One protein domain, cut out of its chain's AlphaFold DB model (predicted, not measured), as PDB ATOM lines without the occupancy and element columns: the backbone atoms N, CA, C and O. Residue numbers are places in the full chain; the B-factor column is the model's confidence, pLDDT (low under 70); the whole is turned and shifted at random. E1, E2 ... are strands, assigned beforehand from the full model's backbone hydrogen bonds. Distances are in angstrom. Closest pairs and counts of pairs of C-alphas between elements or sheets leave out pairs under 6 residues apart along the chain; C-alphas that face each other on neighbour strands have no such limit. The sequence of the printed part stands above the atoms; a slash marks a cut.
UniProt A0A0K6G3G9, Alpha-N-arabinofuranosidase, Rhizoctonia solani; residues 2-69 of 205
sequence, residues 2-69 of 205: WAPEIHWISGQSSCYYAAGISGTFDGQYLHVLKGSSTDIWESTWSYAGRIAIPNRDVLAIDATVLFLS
ATOM      1  N   TRP A   2     -36.108   7.324  35.993       91.38
ATOM      2  CA  TRP A   2     -35.231   8.314  35.370       91.38
ATOM      3  C   TRP A   2     -34.625   9.256  36.415       91.38
ATOM      4  O   TRP A   2     -35.250   9.510  37.446       91.38
ATOM      5  N   ALA A   3     -33.429   9.760  36.096       90.56
ATOM      6  CA  ALA A   3     -32.776  10.900  36.743       90.56
ATOM      7  C   ALA A   3     -32.763  10.882  38.287       90.56
ATOM      8  O   ALA A   3     -33.288  11.803  38.908       90.56
ATOM      9  N   PRO A   4     -32.209   9.834  38.929       94.38
ATOM     10  CA  PRO A   4     -32.096   9.822  40.378       94.38
ATOM     11  C   PRO A   4     -31.105  10.890  40.866       94.38
ATOM     12  O   PRO A   4     -29.946  10.910  40.452       94.38
ATOM     13  N   GLU A   5     -31.545  11.726  41.800       92.56
ATOM     14  CA  GLU A   5     -30.730  12.714  42.495       92.56
ATOM     15  C   GLU A   5     -30.698  12.449  43.998       92.56
ATOM     16  O   GLU A   5     -31.735  12.454  44.663       92.56
ATOM     17  N   ILE A   6     -29.498  12.289  44.557       92.50
ATOM     18  CA  ILE A   6     -29.310  12.120  46.000       92.50
ATOM     19  C   ILE A   6     -29.007  13.474  46.643       92.50
ATOM     20  O   ILE A   6     -28.126  14.212  46.199       92.50
ATOM     21  N   HIS A   7     -29.728  13.784  47.717       89.56
ATOM     22  CA  HIS A   7     -29.555  14.987  48.524       89.56
ATOM     23  C   HIS A   7     -29.463  14.623  50.005       89.56
ATOM     24  O   HIS A   7     -30.146  13.710  50.471       89.56
ATOM     25  N   TRP A   8     -28.661  15.380  50.754       88.88
ATOM     26  CA  TRP A   8     -28.652  15.352  52.215       88.88
ATOM     27  C   TRP A   8     -29.348  16.598  52.743       88.88
ATOM     28  O   TRP A   8     -28.846  17.709  52.594       88.88
ATOM     29  N   ILE A   9     -30.512  16.413  53.356       85.00
ATOM     30  CA  ILE A   9     -31.363  17.504  53.836       85.00
ATOM     31  C   ILE A   9     -31.673  17.235  55.300       85.00
ATOM     32  O   ILE A   9     -32.229  16.192  55.633       85.00
ATOM     33  N   SER A  10     -31.299  18.160  56.185       84.44
ATOM     34  CA  SER A  10     -31.576  18.061  57.629       84.44
ATOM     35  C   SER A  10     -31.126  16.730  58.260       84.44
ATOM     36  O   SER A  10     -31.846  16.140  59.061       84.44
ATOM     37  N   GLY A  11     -29.944  16.234  57.874       85.56
ATOM     38  CA  GLY A  11     -29.386  14.967  58.372       85.56
ATOM     39  C   GLY A  11     -29.978  13.701  57.740       85.56
ATOM     40  O   GLY A  11     -29.614  12.602  58.143       85.56
ATOM     41  N   GLN A  12     -30.857  13.838  56.745       88.50
ATOM     42  CA  GLN A  12     -31.499  12.730  56.044       88.50
ATOM     43  C   GLN A  12     -31.019  12.642  54.592       88.50
ATOM     44  O   GLN A  12     -31.098  13.622  53.851       88.50
ATOM     45  N   SER A  13     -30.575  11.458  54.168       93.88
ATOM     46  CA  SER A  13     -30.335  11.138  52.758       93.88
ATOM     47  C   SER A  13     -31.659  10.828  52.046       93.88
ATOM     48  O   SER A  13     -32.460  10.008  52.512       93.88
ATOM     49  N   SER A  14     -31.897  11.494  50.920       94.06
ATOM     50  CA  SER A  14     -33.100  11.348  50.097       94.06
ATOM     51  C   SER A  14     -32.704  11.203  48.633       94.06
ATOM     52  O   SER A  14     -31.865  11.961  48.155       94.06
ATOM     53  N   CYS A  15     -33.306  10.252  47.923       95.31
ATOM     54  CA  CYS A  15     -33.116  10.063  46.487       95.31
ATOM     55  C   CYS A  15     -34.411  10.423  45.756       95.31
ATOM     56  O   CYS A  15     -35.417   9.735  45.926       95.31
ATOM     57  N   TYR A  16     -34.384  11.497  44.973       95.19
ATOM     58  CA  TYR A  16     -35.494  11.965  44.146       95.19
ATOM     59  C   TYR A  16     -35.361  11.362  42.757       95.19
ATOM     60  O   TYR A  16     -34.280  11.396  42.188       95.19
ATOM     61  N   TYR A  17     -36.426  10.798  42.205       96.00
ATOM     62  CA  TYR A  17     -36.392  10.187  40.877       96.00
ATOM     63  C   TYR A  17     -37.761  10.259  40.214       96.00
ATOM     64  O   TYR A  17     -38.781  10.403  40.890       96.00
ATOM     65  N   ALA A  18     -37.792  10.103  38.892       94.38
ATOM     66  CA  ALA A  18     -39.038   9.939  38.159       94.38
ATOM     67  C   ALA A  18     -39.322   8.463  37.857       94.38
ATOM     68  O   ALA A  18     -38.419   7.703  37.486       94.38
ATOM     69  N   ALA A  19     -40.569   8.029  38.004       95.56
ATOM     70  CA  ALA A  19     -41.005   6.700  37.591       95.56
ATOM     71  C   ALA A  19     -42.473   6.706  37.155       95.56
ATOM     72  O   ALA A  19     -43.261   7.534  37.600       95.56
ATOM     73  N   GLY A  20     -42.812   5.764  36.277       93.50
ATOM     74  CA  GLY A  20     -44.119   5.652  35.647       93.50
ATOM     75  C   GLY A  20     -44.444   4.208  35.296       93.50
ATOM     76  O   GLY A  20     -43.928   3.272  35.919       93.50
ATOM     77  N   ILE A  21     -45.308   4.015  34.305       93.06
ATOM     78  CA  ILE A  21     -45.843   2.695  33.962       93.06
ATOM     79  C   ILE A  21     -44.759   1.840  33.297       93.06
ATOM     80  O   ILE A  21     -44.145   2.232  32.302       93.06
ATOM     81  N   SER A  22     -44.541   0.640  33.842       92.56
ATOM     82  CA  SER A  22     -43.552  -0.314  33.332       92.56
ATOM     83  C   SER A  22     -43.754  -0.608  31.841       92.56
ATOM     84  O   SER A  22     -44.876  -0.837  31.396       92.56
ATOM     85  N   GLY A  23     -42.658  -0.616  31.078       88.31
ATOM     86  CA  GLY A  23     -42.670  -0.870  29.633       88.31
ATOM     87  C   GLY A  23     -43.093   0.321  28.765       88.31
ATOM     88  O   GLY A  23     -43.122   0.185  27.547       88.31
ATOM     89  N   THR A  24     -43.387   1.479  29.365       87.44
ATOM     90  CA  THR A  24     -43.805   2.696  28.650       87.44
ATOM     91  C   THR A  24     -43.004   3.918  29.111       87.44
ATOM     92  O   THR A  24     -42.193   3.837  30.039       87.44
ATOM     93  N   PHE A  25     -43.256   5.065  28.477       83.75
ATOM     94  CA  PHE A  25     -42.789   6.376  28.938       83.75
ATOM     95  C   PHE A  25     -43.900   7.196  29.610       83.75
ATOM     96  O   PHE A  25     -43.710   8.380  29.886       83.75
ATOM     97  N   ASP A  26     -45.035   6.557  29.904       85.88
ATOM     98  CA  ASP A  26     -46.245   7.214  30.379       85.88
ATOM     99  C   ASP A  26     -46.314   7.271  31.906       85.88
ATOM    100  O   ASP A  26     -45.805   6.404  32.628       85.88
ATOM    101  N   GLY A  27     -47.000   8.303  32.404       88.31
ATOM    102  CA  GLY A  27     -47.283   8.461  33.829       88.31
ATOM    103  C   GLY A  27     -46.034   8.677  34.679       88.31
ATOM    104  O   GLY A  27     -45.981   8.175  35.799       88.31
ATOM    105  N   GLN A  28     -45.025   9.375  34.152       91.81
ATOM    106  CA  GLN A  28     -43.827   9.705  34.919       91.81
ATOM    107  C   GLN A  28     -44.161  10.727  36.003       91.81
ATOM    108  O   GLN A  28     -44.541  11.859  35.709       91.81
ATOM    109  N   TYR A  29     -44.007  10.323  37.256       94.44
ATOM    110  CA  TYR A  29     -44.186  11.186  38.413       94.44
ATOM    111  C   TYR A  29     -42.939  11.200  39.275       94.44
ATOM    112  O   TYR A  29     -42.074  10.332  39.164       94.44
ATOM    113  N   LEU A  30     -42.879  12.177  40.173       95.38
ATOM    114  CA  LEU A  30     -41.801  12.317  41.134       95.38
ATOM    115  C   LEU A  30     -41.998  11.374  42.320       95.38
ATOM    116  O   LEU A  30     -43.077  11.288  42.909       95.38
ATOM    117  N   HIS A  31     -40.922  10.712  42.708       97.38
ATOM    118  CA  HIS A  31     -40.867   9.777  43.818       97.38
ATOM    119  C   HIS A  31     -39.626  10.029  44.667       97.38
ATOM    120  O   HIS A  31     -38.634  10.583  44.192       97.38
ATOM    121  N   VAL A  32     -39.684   9.600  45.928       97.38
ATOM    122  CA  VAL A  32     -38.578   9.739  46.876       97.38
ATOM    123  C   VAL A  32     -38.276   8.403  47.540       97.38
ATOM    124  O   VAL A  32     -39.182   7.718  48.025       97.38
ATOM    125  N   LEU A  33     -36.993   8.050  47.602       97.06
ATOM    126  CA  LEU A  33     -36.469   7.070  48.551       97.06
ATOM    127  C   LEU A  33     -35.827   7.795  49.733       97.06
ATOM    128  O   LEU A  33     -35.181   8.826  49.558       97.06
ATOM    129  N   LYS A  34     -35.955   7.217  50.923       96.31
ATOM    130  CA  LYS A  34     -35.306   7.659  52.156       96.31
ATOM    131  C   LYS A  34     -34.225   6.653  52.542       96.31
ATOM    132  O   LYS A  34     -34.528   5.462  52.670       96.31
ATOM    133  N   GLY A  35     -32.994   7.125  52.723       96.19
ATOM    134  CA  GLY A  35     -31.896   6.315  53.250       96.19
ATOM    135  C   GLY A  35     -31.969   6.174  54.772       96.19
ATOM    136  O   GLY A  35     -32.588   6.982  55.462       96.19
ATOM    137  N   SER A  36     -31.369   5.132  55.331       93.69
ATOM    138  CA  SER A  36     -31.339   4.911  56.785       93.69
ATOM    139  C   SER A  36     -30.130   5.531  57.486       93.69
ATOM    140  O   SER A  36     -30.118   5.595  58.715       93.69
ATOM    141  N   SER A  37     -29.135   6.004  56.731       89.44
ATOM    142  CA  SER A  37     -27.870   6.523  57.252       89.44
ATOM    143  C   SER A  37     -27.465   7.833  56.569       89.44
ATOM    144  O   SER A  37     -27.930   8.183  55.480       89.44
ATOM    145  N   THR A  38     -26.569   8.569  57.225       82.88
ATOM    146  CA  THR A  38     -25.855   9.701  56.626       82.88
ATOM    147  C   THR A  38     -24.776   9.247  55.647       82.88
ATOM    148  O   THR A  38     -24.375  10.038  54.802       82.88
ATOM    149  N   ASP A  39     -24.328   7.993  55.726       88.75
ATOM    150  CA  ASP A  39     -23.521   7.360  54.685       88.75
ATOM    151  C   ASP A  39     -24.452   6.673  53.675       88.75
ATOM    152  O   ASP A  39     -25.242   5.795  54.031       88.75
ATOM    153  N   ILE A  40     -24.400   7.100  52.412       90.19
ATOM    154  CA  ILE A  40     -25.261   6.555  51.351       90.19
ATOM    155  C   ILE A  40     -24.868   5.143  50.930       90.19
ATOM    156  O   ILE A  40     -25.721   4.422  50.416       90.19
ATOM    157  N   TRP A  41     -23.616   4.748  51.152       91.12
ATOM    158  CA  TRP A  41     -23.119   3.420  50.803       91.12
ATOM    159  C   TRP A  41     -23.564   2.376  51.827       91.12
ATOM    160  O   TRP A  41     -23.868   1.246  51.460       91.12
ATOM    161  N   GLU A  42     -23.714   2.797  53.083       92.56
ATOM    162  CA  GLU A  42     -24.246   1.982  54.183       92.56
ATOM    163  C   GLU A  42     -25.771   2.108  54.338       92.56
ATOM    164  O   GLU A  42     -26.392   1.447  55.173       92.56
ATOM    165  N   SER A  43     -26.406   2.986  53.556       93.31
ATOM    166  CA  SER A  43     -27.845   3.210  53.641       93.31
ATOM    167  C   SER A  43     -28.628   2.053  53.035       93.31
ATOM    168  O   SER A  43     -28.518   1.735  51.851       93.31
ATOM    169  N   THR A  44     -29.552   1.507  53.820       95.88
ATOM    170  CA  THR A  44     -30.725   0.829  53.267       95.88
ATOM    171  C   THR A  44     -31.739   1.872  52.802       95.88
ATOM    172  O   THR A  44     -32.009   2.851  53.499       95.88
ATOM    173  N   TRP A  45     -32.298   1.675  51.608       95.88
ATOM    174  CA  TRP A  45     -33.238   2.613  50.996       95.88
ATOM    175  C   TRP A  45     -34.669   2.102  51.108       95.88
ATOM    176  O   TRP A  45     -34.970   0.961  50.761       95.88
ATOM    177  N   SER A  46     -35.561   2.967  51.578       97.12
ATOM    178  CA  SER A  46     -36.991   2.694  51.709       97.12
ATOM    179  C   SER A  46     -37.794   3.676  50.866       97.12
ATOM    180  O   SER A  46     -37.419   4.839  50.730       97.12
ATOM    181  N   TYR A  47     -38.898   3.219  50.280       97.75
ATOM    182  CA  TYR A  47     -39.784   4.098  49.526       97.75
ATOM    183  C   TYR A  47     -40.485   5.075  50.475       97.75
ATOM    184  O   TYR A  47     -41.229   4.655  51.360       97.75
ATOM    185  N   ALA A  48     -40.237   6.372  50.296       95.88
ATOM    186  CA  ALA A  48     -40.833   7.419  51.118       95.88
ATOM    187  C   ALA A  48     -42.203   7.849  50.582       95.88
ATOM    188  O   ALA A  48     -43.094   8.180  51.361       95.88
ATOM    189  N   GLY A  49     -42.384   7.827  49.260       96.94
ATOM    190  CA  GLY A  49     -43.659   8.152  48.631       96.94
ATOM    191  C   GLY A  49     -43.519   8.828  47.274       96.94
ATOM    192  O   GLY A  49     -42.421   9.117  46.796       96.94
ATOM    193  N   ARG A  50     -44.676   9.086  46.664       96.00
ATOM    194  CA  ARG A  50     -44.824   9.940  45.484       96.00
ATOM    195  C   ARG A  50     -44.973  11.386  45.948       96.00
ATOM    196  O   ARG A  50     -45.705  11.642  46.903       96.00
ATOM    197  N   ILE A  51     -44.335  12.319  45.254       95.06
ATOM    198  CA  ILE A  51     -44.573  13.750  45.448       95.06
ATOM    199  C   ILE A  51     -45.749  14.137  44.551       95.06
ATOM    200  O   ILE A  51     -45.611  14.185  43.331       95.06
ATOM    201  N   ALA A  52     -46.912  14.383  45.156       92.88
ATOM    202  CA  ALA A  52     -48.062  14.945  44.454       92.88
ATOM    203  C   ALA A  52     -47.936  16.471  44.410       92.88
ATOM    204  O   ALA A  52     -47.731  17.095  45.455       92.88
ATOM    205  N   ILE A  53     -48.067  17.070  43.226       87.81
ATOM    206  CA  ILE A  53     -47.994  18.528  43.070       87.81
ATOM    207  C   ILE A  53     -49.395  19.116  43.290       87.81
ATOM    208  O   ILE A  53     -50.308  18.825  42.509       87.81
ATOM    209  N   PRO A  54     -49.614  19.931  44.342       86.81
ATOM    210  CA  PRO A  54     -50.939  20.457  44.648       86.81
ATOM    211  C   PRO A  54     -51.517  21.248  43.476       86.81
ATOM    212  O   PRO A  54     -50.840  22.091  42.893       86.81
ATOM    213  N   ASN A  55     -52.785  20.987  43.150       84.31
ATOM    214  CA  ASN A  55     -53.530  21.650  42.071       84.31
ATOM    215  C   ASN A  55     -52.940  21.473  40.656       84.31
ATOM    216  O   ASN A  55     -53.438  22.092  39.719       84.31
ATOM    217  N   ARG A  56     -51.903  20.638  40.484       81.69
ATOM    218  CA  ARG A  56     -51.224  20.405  39.201       81.69
ATOM    219  C   ARG A  56     -50.539  19.036  39.178       81.69
ATOM    220  O   ARG A  56     -49.349  18.915  38.902       81.69
ATOM    221  N   ASP A  57     -51.295  17.991  39.504       87.19
ATOM    222  CA  ASP A  57     -50.761  16.638  39.675       87.19
ATOM    223  C   ASP A  57     -50.617  15.889  38.336       87.19
ATOM    224  O   ASP A  57     -51.319  14.919  38.053       87.19
ATOM    225  N   VAL A  58     -49.728  16.395  37.482       86.56
ATOM    226  CA  VAL A  58     -49.471  15.918  36.111       86.56
ATOM    227  C   VAL A  58     -48.082  15.288  35.989       86.56
ATOM    228  O   VAL A  58     -47.339  15.218  36.970       86.56
ATOM    229  N   LEU A  59     -47.733  14.806  34.789       89.12
ATOM    230  CA  LEU A  59     -46.411  14.249  34.499       89.12
ATOM    231  C   LEU A  59     -45.319  15.227  34.957       89.12
ATOM    232  O   LEU A  59     -45.285  16.376  34.508       89.12
ATOM    233  N   ALA A  60     -44.433  14.752  35.834       88.75
ATOM    234  CA  ALA A  60     -43.341  15.530  36.399       88.75
ATOM    235  C   ALA A  60     -42.060  14.693  36.528       88.75
ATOM    236  O   ALA A  60     -42.099  13.545  36.977       88.75
ATOM    237  N   ILE A  61     -40.927  15.274  36.125       90.31
ATOM    238  CA  ILE A  61     -39.615  14.613  36.052       90.31
ATOM    239  C   ILE A  61     -38.483  15.533  36.524       90.31
ATOM    240  O   ILE A  61     -38.692  16.729  36.726       90.31
ATOM    241  N   ASP A  62     -37.283  14.962  36.655       89.94
ATOM    242  CA  ASP A  62     -36.017  15.686  36.841       89.94
ATOM    243  C   ASP A  62     -36.023  16.624  38.061       89.94
ATOM    244  O   ASP A  62     -35.605  17.779  37.999       89.94
ATOM    245  N   ALA A  63     -36.550  16.129  39.185       89.81
ATOM    246  CA  ALA A  63     -36.609  16.906  40.413       89.81
ATOM    247  C   ALA A  63     -35.226  17.116  41.038       89.81
ATOM    248  O   ALA A  63     -34.484  16.161  41.269       89.81
ATOM    249  N   THR A  64     -34.956  18.359  41.422       88.69
ATOM    250  CA  THR A  64     -33.832  18.754  42.268       88.69
ATOM    251  C   THR A  64     -34.301  19.579  43.464       88.69
ATOM    252  O   THR A  64     -35.450  20.026  43.531       88.69
ATOM    253  N   VAL A  65     -33.379  19.850  44.386       87.06
ATOM    254  CA  VAL A  65     -33.591  20.767  45.506       87.06
ATOM    255  C   VAL A  65     -32.692  21.987  45.352       87.06
ATOM    256  O   VAL A  65     -31.466  21.884  45.350       87.06
ATOM    257  N   LEU A  66     -33.327  23.151  45.247       83.62
ATOM    258  CA  LEU A  66     -32.698  24.462  45.233       83.62
ATOM    259  C   LEU A  66     -32.666  25.021  46.658       83.62
ATOM    260  O   LEU A  66     -33.711  25.204  47.276       83.62
ATOM    261  N   PHE A  67     -31.481  25.332  47.176       83.69
ATOM    262  CA  PHE A  67     -31.333  25.962  48.487       83.69
ATOM    263  C   PHE A  67     -31.175  27.472  48.325       83.69
ATOM    264  O   PHE A  67     -30.175  27.938  47.787       83.69
ATOM    265  N   LEU A  68     -32.156  28.229  48.811       82.94
ATOM    266  CA  LEU A  68     -32.101  29.687  48.902       82.94
ATOM    267  C   LEU A  68     -31.994  30.111  50.369       82.94
ATOM    268  O   LEU A  68     -32.232  29.320  51.282       82.94
ATOM    269  N   SER A  69     -31.701  31.389  50.612       83.62
ATOM    270  CA  SER A  69     -31.678  31.951  51.972       83.62
ATOM    271  C   SER A  69     -33.019  31.819  52.705       83.62
ATOM    272  O   SER A  69     -33.055  31.844  53.931       83.62
TER     273      SER A  69
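What this domain is: This is residues 2 to 69 of the 205 residues of the protein "Alpha-N-arabinofuranosidase" of Rhizoctonia solani (UniProt A0A0K6G3G9). A strongly twisted sheet of four strands, E1 to E4, makes the main body, and a fifth strand, E5, begins by crossing one end of E3, E2 and E1, then bends and runs away from them as an arm. The printed part has 68 residues and five named strands, E1 to E5 in chain order, with no named helix, and its class is all strand. The sheet's order is E1, E2, E3, E4, all antiparallel. The whole is flat, 34 by 33 by 16 A, and only just compact, close to loose, with a radius of gyration of the C-alphas of 12.9 A.

Where its parts are: E1, residues 2 to 9, begins at C-alpha 2 (-35.231, 8.314, 35.370) and is 21.0 A long. E2, residues 12 to 19, measures 21.6 A. E3, residues 29 to 35, measures 19.9 A, and E4, residues 45 to 51, 16.8 A. E5, residues 60 to 68, is 22.0 A long and ends at C-alpha 68 (-32.101, 29.687, 48.902).

How they stand to each other: E1 to E4 form a meander, each strand the antiparallel neighbour of the one before. The hairpin of E1 and E2 has N 5 and O 16 within hydrogen-bond range at 2.8 A; that of E2 and E3 has N 31 and O 17 at 2.8 A; that of E3 and E4 has N 34 and O 46 at 2.8 A. Edge strands E1 and E4 are apart. E5 pairs with no named strand and bends by 54 degrees at residue 63. Its closest C-alphas to E3 are Ala 60 and Tyr 29, 4.9 A; to E2, Ile 61 and Ala 18, 5.2 A; to E1, Asp 62 and Ala 3, 5.8 A. E4 and E5 are apart.

The domain as a whole: The two farthest C-alphas, of Gly 23 and Ser 69, are 41.2 A apart. The printed part has no cut. The link E1 to E2 is tight, and the other links are short. Mean pLDDT of the printed part is 90.9, and no printed residue is under 70.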